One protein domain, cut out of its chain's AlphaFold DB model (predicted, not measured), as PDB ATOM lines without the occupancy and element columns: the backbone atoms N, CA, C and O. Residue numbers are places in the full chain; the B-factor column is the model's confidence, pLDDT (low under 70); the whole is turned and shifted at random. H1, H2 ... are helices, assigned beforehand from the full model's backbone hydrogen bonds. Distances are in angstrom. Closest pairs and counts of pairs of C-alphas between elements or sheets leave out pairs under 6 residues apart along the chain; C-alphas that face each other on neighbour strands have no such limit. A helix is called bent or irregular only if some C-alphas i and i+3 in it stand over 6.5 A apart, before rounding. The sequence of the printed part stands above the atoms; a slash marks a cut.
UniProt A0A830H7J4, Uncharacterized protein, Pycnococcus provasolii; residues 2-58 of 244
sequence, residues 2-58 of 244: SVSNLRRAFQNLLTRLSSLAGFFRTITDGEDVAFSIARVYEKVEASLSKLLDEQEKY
ATOM      1  N   SER A   2     -48.490  -4.888 -26.858       64.75
ATOM      2  CA  SER A   2     -47.025  -4.692 -26.864       64.75
ATOM      3  C   SER A   2     -46.386  -5.237 -25.574       64.75
ATOM      4  O   SER A   2     -47.039  -5.215 -24.529       64.75
ATOM      5  N   VAL A   3     -45.124  -5.687 -25.616       61.31
ATOM      6  CA  VAL A   3     -44.365  -6.137 -24.427       61.31
ATOM      7  C   VAL A   3     -44.333  -5.049 -23.347       61.31
ATOM      8  O   VAL A   3     -44.476  -5.343 -22.162       61.31
ATOM      9  N   SER A   4     -44.307  -3.774 -23.741       65.31
ATOM     10  CA  SER A   4     -44.423  -2.629 -22.829       65.31
ATOM     11  C   SER A   4     -45.774  -2.583 -22.101       65.31
ATOM     12  O   SER A   4     -45.840  -2.246 -20.917       65.31
ATOM     13  N   ASN A   5     -46.859  -2.978 -22.773       65.88
ATOM     14  CA  ASN A   5     -48.188  -3.074 -22.164       65.88
ATOM     15  C   ASN A   5     -48.291  -4.287 -21.236       65.88
ATOM     16  O   ASN A   5     -48.948  -4.191 -20.203       65.88
ATOM     17  N   LEU A   6     -47.615  -5.394 -21.565       64.50
ATOM     18  CA  LEU A   6     -47.513  -6.560 -20.687       64.50
ATOM     19  C   LEU A   6     -46.733  -6.210 -19.411       64.50
ATOM     20  O   LEU A   6     -47.212  -6.486 -18.312       64.50
ATOM     21  N   ARG A   7     -45.598  -5.510 -19.538       65.81
ATOM     22  CA  ARG A   7     -44.808  -5.002 -18.405       65.81
ATOM     23  C   ARG A   7     -45.637  -4.094 -17.497       65.81
ATOM     24  O   ARG A   7     -45.664  -4.286 -16.285       65.81
ATOM     25  N   ARG A   8     -46.392  -3.161 -18.087       69.75
ATOM     26  CA  ARG A   8     -47.306  -2.274 -17.352       69.75
ATOM     27  C   ARG A   8     -48.449  -3.041 -16.676       69.75
ATOM     28  O   ARG A   8     -48.791  -2.742 -15.537       69.75
ATOM     29  N   ALA A   9     -49.031  -4.039 -17.342       67.38
ATOM     30  CA  ALA A   9     -50.078  -4.883 -16.767       67.38
ATOM     31  C   ALA A   9     -49.566  -5.707 -15.574       67.38
ATOM     32  O   ALA A   9     -50.249  -5.781 -14.554       67.38
ATOM     33  N   PHE A  10     -48.348  -6.251 -15.661       65.69
ATOM     34  CA  PHE A  10     -47.701  -6.956 -14.553       65.69
ATOM     35  C   PHE A  10     -47.368  -6.027 -13.384       65.69
ATOM     36  O   PHE A  10     -47.696  -6.360 -12.247       65.69
ATOM     37  N   GLN A  11     -46.807  -4.841 -13.638       67.69
ATOM     38  CA  GLN A  11     -46.581  -3.838 -12.589       67.69
ATOM     39  C   GLN A  11     -47.894  -3.461 -11.882       67.69
ATOM     40  O   GLN A  11     -47.947  -3.408 -10.653       67.69
ATOM     41  N   ASN A  12     -48.981  -3.285 -12.638       70.50
ATOM     42  CA  ASN A  12     -50.304  -2.994 -12.083       70.50
ATOM     43  C   ASN A  12     -50.869  -4.161 -11.252       70.50
ATOM     44  O   ASN A  12     -51.462  -3.931 -10.198       70.50
ATOM     45  N   LEU A  13     -50.688  -5.408 -11.701       67.00
ATOM     46  CA  LEU A  13     -51.101  -6.609 -10.970       67.00
ATOM     47  C   LEU A  13     -50.335  -6.741  -9.647       67.00
ATOM     48  O   LEU A  13     -50.943  -6.970  -8.607       67.00
ATOM     49  N   LEU A  14     -49.016  -6.550  -9.669       62.50
ATOM     50  CA  LEU A  14     -48.169  -6.646  -8.480       62.50
ATOM     51  C   LEU A  14     -48.431  -5.501  -7.499       62.50
ATOM     52  O   LEU A  14     -48.507  -5.738  -6.298       62.50
ATOM     53  N   THR A  15     -48.682  -4.287  -7.998       67.00
ATOM     54  CA  THR A  15     -49.126  -3.158  -7.166       67.00
ATOM     55  C   THR A  15     -50.453  -3.491  -6.484       67.00
ATOM     56  O   THR A  15     -50.597  -3.297  -5.278       67.00
ATOM     57  N   ARG A  16     -51.399  -4.098  -7.213       63.69
ATOM     58  CA  ARG A  16     -52.667  -4.581  -6.647       63.69
ATOM     59  C   ARG A  16     -52.471  -5.670  -5.591       63.69
ATOM     60  O   ARG A  16     -53.099  -5.593  -4.538       63.69
ATOM     61  N   LEU A  17     -51.581  -6.634  -5.829       60.69
ATOM     62  CA  LEU A  17     -51.233  -7.675  -4.855       60.69
ATOM     63  C   LEU A  17     -50.542  -7.094  -3.613       60.69
ATOM     64  O   LEU A  17     -50.838  -7.523  -2.504       60.69
ATOM     65  N   SER A  18     -49.703  -6.069  -3.771       58.12
ATOM     66  CA  SER A  18     -49.103  -5.352  -2.640       58.12
ATOM     67  C   SER A  18     -50.127  -4.504  -1.871       58.12
ATOM     68  O   SER A  18     -50.043  -4.395  -0.654       58.12
ATOM     69  N   SER A  19     -51.155  -3.971  -2.546       59.81
ATOM     70  CA  SER A  19     -52.255  -3.226  -1.910       59.81
ATOM     71  C   SER A  19     -53.316  -4.117  -1.250       59.81
ATOM     72  O   SER A  19     -54.098  -3.640  -0.433       59.81
ATOM     73  N   LEU A  20     -53.312  -5.424  -1.540       57.62
ATOM     74  CA  LEU A  20     -54.103  -6.440  -0.832       57.62
ATOM     75  C   LEU A  20     -53.607  -6.674   0.614       57.62
ATOM     76  O   LEU A  20     -54.151  -7.528   1.313       57.62
ATOM     77  N   ALA A  21     -52.640  -5.874   1.085       52.41
ATOM     78  CA  ALA A  21     -52.066  -5.822   2.433       52.41
ATOM     79  C   ALA A  21     -53.077  -5.781   3.598       52.41
ATOM     80  O   ALA A  21     -52.691  -6.006   4.741       52.41
ATOM     81  N   GLY A  22     -54.371  -5.564   3.349       55.19
ATOM     82  CA  GLY A  22     -55.407  -5.795   4.360       55.19
ATOM     83  C   GLY A  22     -55.563  -7.269   4.771       55.19
ATOM     84  O   GLY A  22     -55.908  -7.537   5.916       55.19
ATOM     85  N   PHE A  23     -55.291  -8.224   3.875       51.41
ATOM     86  CA  PHE A  23     -55.560  -9.653   4.104       51.41
ATOM     87  C   PHE A  23     -54.347 -10.438   4.649       51.41
ATOM     88  O   PHE A  23     -54.528 -11.441   5.330       51.41
ATOM     89  N   PHE A  24     -53.115  -9.970   4.404       54.12
ATOM     90  CA  PHE A  24     -51.868 -10.671   4.766       54.12
ATOM     91  C   PHE A  24     -50.862  -9.815   5.558       54.12
ATOM     92  O   PHE A  24     -49.685 -10.154   5.589       54.12
ATOM     93  N   ARG A  25     -51.296  -8.731   6.216       55.91
ATOM     94  CA  ARG A  25     -50.420  -7.772   6.925       55.91
ATOM     95  C   ARG A  25     -49.370  -8.434   7.833       55.91
ATOM     96  O   ARG A  25     -48.195  -8.104   7.778       55.91
ATOM     97  N   THR A  26     -49.784  -9.450   8.590       53.69
ATOM     98  CA  THR A  26     -48.925 -10.220   9.507       53.69
ATOM     99  C   THR A  26     -47.873 -11.085   8.798       53.69
ATOM    100  O   THR A  26     -46.900 -11.493   9.416       53.69
ATOM    101  N   ILE A  27     -48.076 -11.386   7.513       55.25
ATOM    102  CA  ILE A  27     -47.151 -12.136   6.655       55.25
ATOM    103  C   ILE A  27     -46.236 -11.158   5.902       55.25
ATOM    104  O   ILE A  27     -45.042 -11.403   5.797       55.25
ATOM    105  N   THR A  28     -46.757 -10.026   5.420       56.72
ATOM    106  CA  THR A  28     -45.995  -9.037   4.634       56.72
ATOM    107  C   THR A  28     -44.962  -8.239   5.426       56.72
ATOM    108  O   THR A  28     -44.028  -7.726   4.816       56.72
ATOM    109  N   ASP A  29     -45.104  -8.154   6.750       60.66
ATOM    110  CA  ASP A  29     -44.194  -7.404   7.629       60.66
ATOM    111  C   ASP A  29     -42.936  -8.211   8.043       60.66
ATOM    112  O   ASP A  29     -42.086  -7.702   8.773       60.66
ATOM    113  N   GLY A  30     -42.787  -9.463   7.586       63.22
ATOM    114  CA  GLY A  30     -41.570 -10.261   7.789       63.22
ATOM    115  C   GLY A  30     -40.485  -9.959   6.746       63.22
ATOM    116  O   GLY A  30     -40.785  -9.884   5.552       63.22
ATOM    117  N   GLU A  31     -39.216  -9.848   7.167       61.22
ATOM    118  CA  GLU A  31     -38.053  -9.629   6.274       61.22
ATOM    119  C   GLU A  31     -38.006 -10.634   5.100       61.22
ATOM    120  O   GLU A  31     -37.677 -10.269   3.966       61.22
ATOM    121  N   ASP A  32     -38.453 -11.874   5.332       65.44
ATOM    122  CA  ASP A  32     -38.526 -12.948   4.335       65.44
ATOM    123  C   ASP A  32     -39.509 -12.673   3.182       65.44
ATOM    124  O   ASP A  32     -39.332 -13.180   2.066       65.44
ATOM    125  N   VAL A  33     -40.552 -11.865   3.404       67.69
ATOM    126  CA  VAL A  33     -41.590 -11.599   2.394       67.69
ATOM    127  C   VAL A  33     -41.197 -10.464   1.463       67.69
ATOM    128  O   VAL A  33     -41.409 -10.586   0.256       67.69
ATOM    129  N   ALA A  34     -40.537  -9.421   1.968       67.44
ATOM    130  CA  ALA A  34     -39.922  -8.403   1.117       67.44
ATOM    131  C   ALA A  34     -38.883  -9.033   0.169       67.44
ATOM    132  O   ALA A  34     -38.905  -8.778  -1.039       67.44
ATOM    133  N   PHE A  35     -38.047  -9.937   0.691       71.25
ATOM    134  CA  PHE A  35     -37.099 -10.717  -0.107       71.25
ATOM    135  C   PHE A  35     -37.801 -11.620  -1.135       71.25
ATOM    136  O   PHE A  35     -37.415 -11.669  -2.306       71.25
ATOM    137  N   SER A  36     -38.881 -12.297  -0.738       73.12
ATOM    138  CA  SER A  36     -39.661 -13.156  -1.638       73.12
ATOM    139  C   SER A  36     -40.333 -12.372  -2.770       73.12
ATOM    140  O   SER A  36     -40.316 -12.819  -3.917       73.12
ATOM    141  N   ILE A  37     -40.879 -11.187  -2.484       73.12
ATOM    142  CA  ILE A  37     -41.468 -10.291  -3.488       73.12
ATOM    143  C   ILE A  37     -40.388  -9.798  -4.455       73.12
ATOM    144  O   ILE A  37     -40.587  -9.883  -5.667       73.12
ATOM    145  N   ALA A  38     -39.231  -9.353  -3.951       76.50
ATOM    146  CA  ALA A  38     -38.105  -8.940  -4.792       76.50
ATOM    147  C   ALA A  38     -37.670 -10.064  -5.750       76.50
ATOM    148  O   ALA A  38     -37.497  -9.835  -6.946       76.50
ATOM    149  N   ARG A  39     -37.614 -11.306  -5.258       80.31
ATOM    150  CA  ARG A  39     -37.294 -12.491  -6.065       80.31
ATOM    151  C   ARG A  39     -38.359 -12.811  -7.124       80.31
ATOM    152  O   ARG A  39     -38.031 -13.338  -8.185       80.31
ATOM    153  N   VAL A  40     -39.635 -12.510  -6.867       80.88
ATOM    154  CA  VAL A  40     -40.704 -12.615  -7.879       80.88
ATOM    155  C   VAL A  40     -40.524 -11.554  -8.964       80.88
ATOM    156  O   VAL A  40     -40.615 -11.896 -10.141       80.88
ATOM    157  N   TYR A  41     -40.217 -10.305  -8.597       77.62
ATOM    158  CA  TYR A  41     -39.924  -9.244  -9.568       77.62
ATOM    159  C   TYR A  41     -38.740  -9.602 -10.463       77.62
ATOM    160  O   TYR A  41     -38.846  -9.492 -11.682       77.62
ATOM    161  N   GLU A  42     -37.650 -10.091  -9.870       82.62
ATOM    162  CA  GLU A  42     -36.463 -10.528 -10.606       82.62
ATOM    163  C   GLU A  42     -36.807 -11.626 -11.623       82.62
ATOM    164  O   GLU A  42     -36.434 -11.537 -12.793       82.62
ATOM    165  N   LYS A  43     -37.603 -12.628 -11.220       83.38
ATOM    166  CA  LYS A  43     -38.062 -13.686 -12.132       83.38
ATOM    167  C   LYS A  43     -38.953 -13.159 -13.254       83.38
ATOM    168  O   LYS A  43     -38.806 -13.604 -14.387       83.38
ATOM    169  N   VAL A  44     -39.869 -12.234 -12.962       81.50
ATOM    170  CA  VAL A  44     -40.765 -11.652 -13.977       81.50
ATOM    171  C   VAL A  44     -39.977 -10.825 -14.990       81.50
ATOM    172  O   VAL A  44     -40.188 -10.989 -16.187       81.50
ATOM    173  N   GLU A  45     -39.051  -9.975 -14.544       81.81
ATOM    174  CA  GLU A  45     -38.188  -9.193 -15.441       81.81
ATOM    175  C   GLU A  45     -37.274 -10.100 -16.281       81.81
ATOM    176  O   GLU A  45     -37.105  -9.863 -17.479       81.81
ATOM    177  N   ALA A  46     -36.767 -11.200 -15.714       86.38
ATOM    178  CA  ALA A  46     -36.030 -12.205 -16.477       86.38
ATOM    179  C   ALA A  46     -36.908 -12.870 -17.557       86.38
ATOM    180  O   ALA A  46     -36.472 -13.008 -18.699       86.38
ATOM    181  N   SER A  47     -38.158 -13.235 -17.243       85.00
ATOM    182  CA  SER A  47     -39.095 -13.786 -18.234       85.00
ATOM    183  C   SER A  47     -39.485 -12.766 -19.311       85.00
ATOM    184  O   SER A  47     -39.612 -13.135 -20.476       85.00
ATOM    185  N   LEU A  48     -39.650 -11.487 -18.956       82.00
ATOM    186  CA  LEU A  48     -39.902 -10.410 -19.921       82.00
ATOM    187  C   LEU A  48     -38.702 -10.169 -20.842       82.00
ATOM    188  O   LEU A  48     -38.900  -9.939 -22.030       82.00
ATOM    189  N   SER A  49     -37.482 -10.262 -20.314       86.56
ATOM    190  CA  SER A  49     -36.258 -10.148 -21.116       86.56
ATOM    191  C   SER A  49     -36.183 -11.278 -22.145       86.56
ATOM    192  O   SER A  49     -36.066 -11.010 -23.334       86.56
ATOM    193  N   LYS A  50     -36.424 -12.528 -21.725       88.81
ATOM    194  CA  LYS A  50     -36.517 -13.665 -22.659       88.81
ATOM    195  C   LYS A  50     -37.619 -13.490 -23.709       88.81
ATOM    196  O   LYS A  50     -37.463 -13.939 -24.836       88.81
ATOM    197  N   LEU A  51     -38.750 -12.876 -23.346       86.19
ATOM    198  CA  LEU A  51     -39.831 -12.578 -24.293       86.19
ATOM    199  C   LEU A  51     -39.412 -11.543 -25.348       86.19
ATOM    200  O   LEU A  51     -39.875 -11.638 -26.482       86.19
ATOM    201  N   LEU A  52     -38.565 -10.572 -24.994       84.75
ATOM    202  CA  LEU A  52     -37.999  -9.613 -25.949       84.75
ATOM    203  C   LEU A  52     -37.004 -10.292 -26.893       84.75
ATOM    204  O   LEU A  52     -37.119 -10.116 -28.103       84.75
ATOM    205  N   ASP A  53     -36.112 -11.127 -26.359       88.19
ATOM    206  CA  ASP A  53     -35.167 -11.907 -27.170       88.19
ATOM    207  C   ASP A  53     -35.913 -12.835 -28.148       88.19
ATOM    208  O   ASP A  53     -35.515 -13.021 -29.296       88.19
ATOM    209  N   GLU A  54     -37.037 -13.414 -27.708       88.44
ATOM    210  CA  GLU A  54     -37.899 -14.226 -28.565       88.44
ATOM    211  C   GLU A  54     -38.594 -13.388 -29.645       88.44
ATOM    212  O   GLU A  54     -38.713 -13.837 -30.782       88.44
ATOM    213  N   GLN A  55     -39.031 -12.167 -29.319       85.62
ATOM    214  CA  GLN A  55     -39.640 -11.248 -30.282       85.62
ATOM    215  C   GLN A  55     -38.654 -10.848 -31.390       85.62
ATOM    216  O   GLN A  55     -39.050 -10.765 -32.555       85.62
ATOM    217  N   GLU A  56     -37.389 -10.605 -31.045       87.19
ATOM    218  CA  GLU A  56     -36.356 -10.149 -31.981       87.19
ATOM    219  C   GLU A  56     -36.117 -11.147 -33.124       87.19
ATOM    220  O   GLU A  56     -35.910 -10.742 -34.267       87.19
ATOM    221  N   LYS A  57     -36.290 -12.450 -32.868       89.00
ATOM    222  CA  LYS A  57     -36.186 -13.515 -33.885       89.00
ATOM    223  C   LYS A  57     -37.155 -13.353 -35.058       89.00
ATOM    224  O   LYS A  57     -36.954 -13.962 -36.108       89.00
ATOM    225  N   TYR A  58     -38.222 -12.577 -34.880       87.88
ATOM    226  CA  TYR A  58     -39.243 -12.353 -35.898       87.88
ATOM    227  C   TYR A  58     -39.118 -11.001 -36.609       87.88
ATOM    228  O   TYR A  58     -39.915 -10.725 -37.503       87.88
TER     229      TYR A  58
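AT A GLANCE: This is residues 2 to 58 of the 244 residues of an uncharacterized protein of Pycnococcus provasolii (UniProt A0A830H7J4). Two long helices, H3 and the shorter H1, run side by side in opposite directions as a very narrow V, touching where H1 begins, while the short, irregular H2 bridges the spread end. The outline is a rod of 46 by 19 by 9 A, with residues 22 to 27 of H2 and residues 30 to 35 sticking out at the spread end. The printed part has 57 residues with three named helices, in the order H1, H2, H3, and no named strand; the class is all helix. The whole is loose, with a radius of gyration of the C-alphas of 14.1 A.

IN THESE COORDINATES: H3, the longest helix, holds residues 31 to 56 and measures 38.3 A from C-alpha 31 at (-38.053, -9.629, 6.274) to C-alpha 56 at (-36.356, -10.149, -31.981). H1 holds residues 3 to 19, begins with C-alpha 3 at (-44.365, -6.137, -24.427) and is 24.0 A long. H2 holds residues 21 to 28, 7.2 A long, and is irregular: C-alphas 23 and 26 are 8.6 A apart.

HOW THE PARTS SIT: H3 touches H1 with residues 48 to 52 alone, and H1 touches H3 with residues 3 to 7 alone. Their closest C-alphas, of Val 3 and Leu 52, are 7.4 A apart. They run opposite ways at a shallow tilt of 13 degrees. H2 is close to H3 but not clearly touching, its closest C-alphas being those of Ile 27 and Val 33, 7.0 A apart. Their lines are only just about perpendicular, at 72 degrees. H1 and H2 meet only through their link. In H1 and H3 every O i to N i+4 pair is within hydrogen-bond range; in H2, 2 of 4 are.

THE WHOLE: The C-alphas farthest apart, of Thr 26 and Tyr 58, are 46.5 A apart. The printed part has no cut, and both links are tight. The mean pLDDT of the printed part is 70.8; residues 2 to 11 and 13 to 34 are under 70.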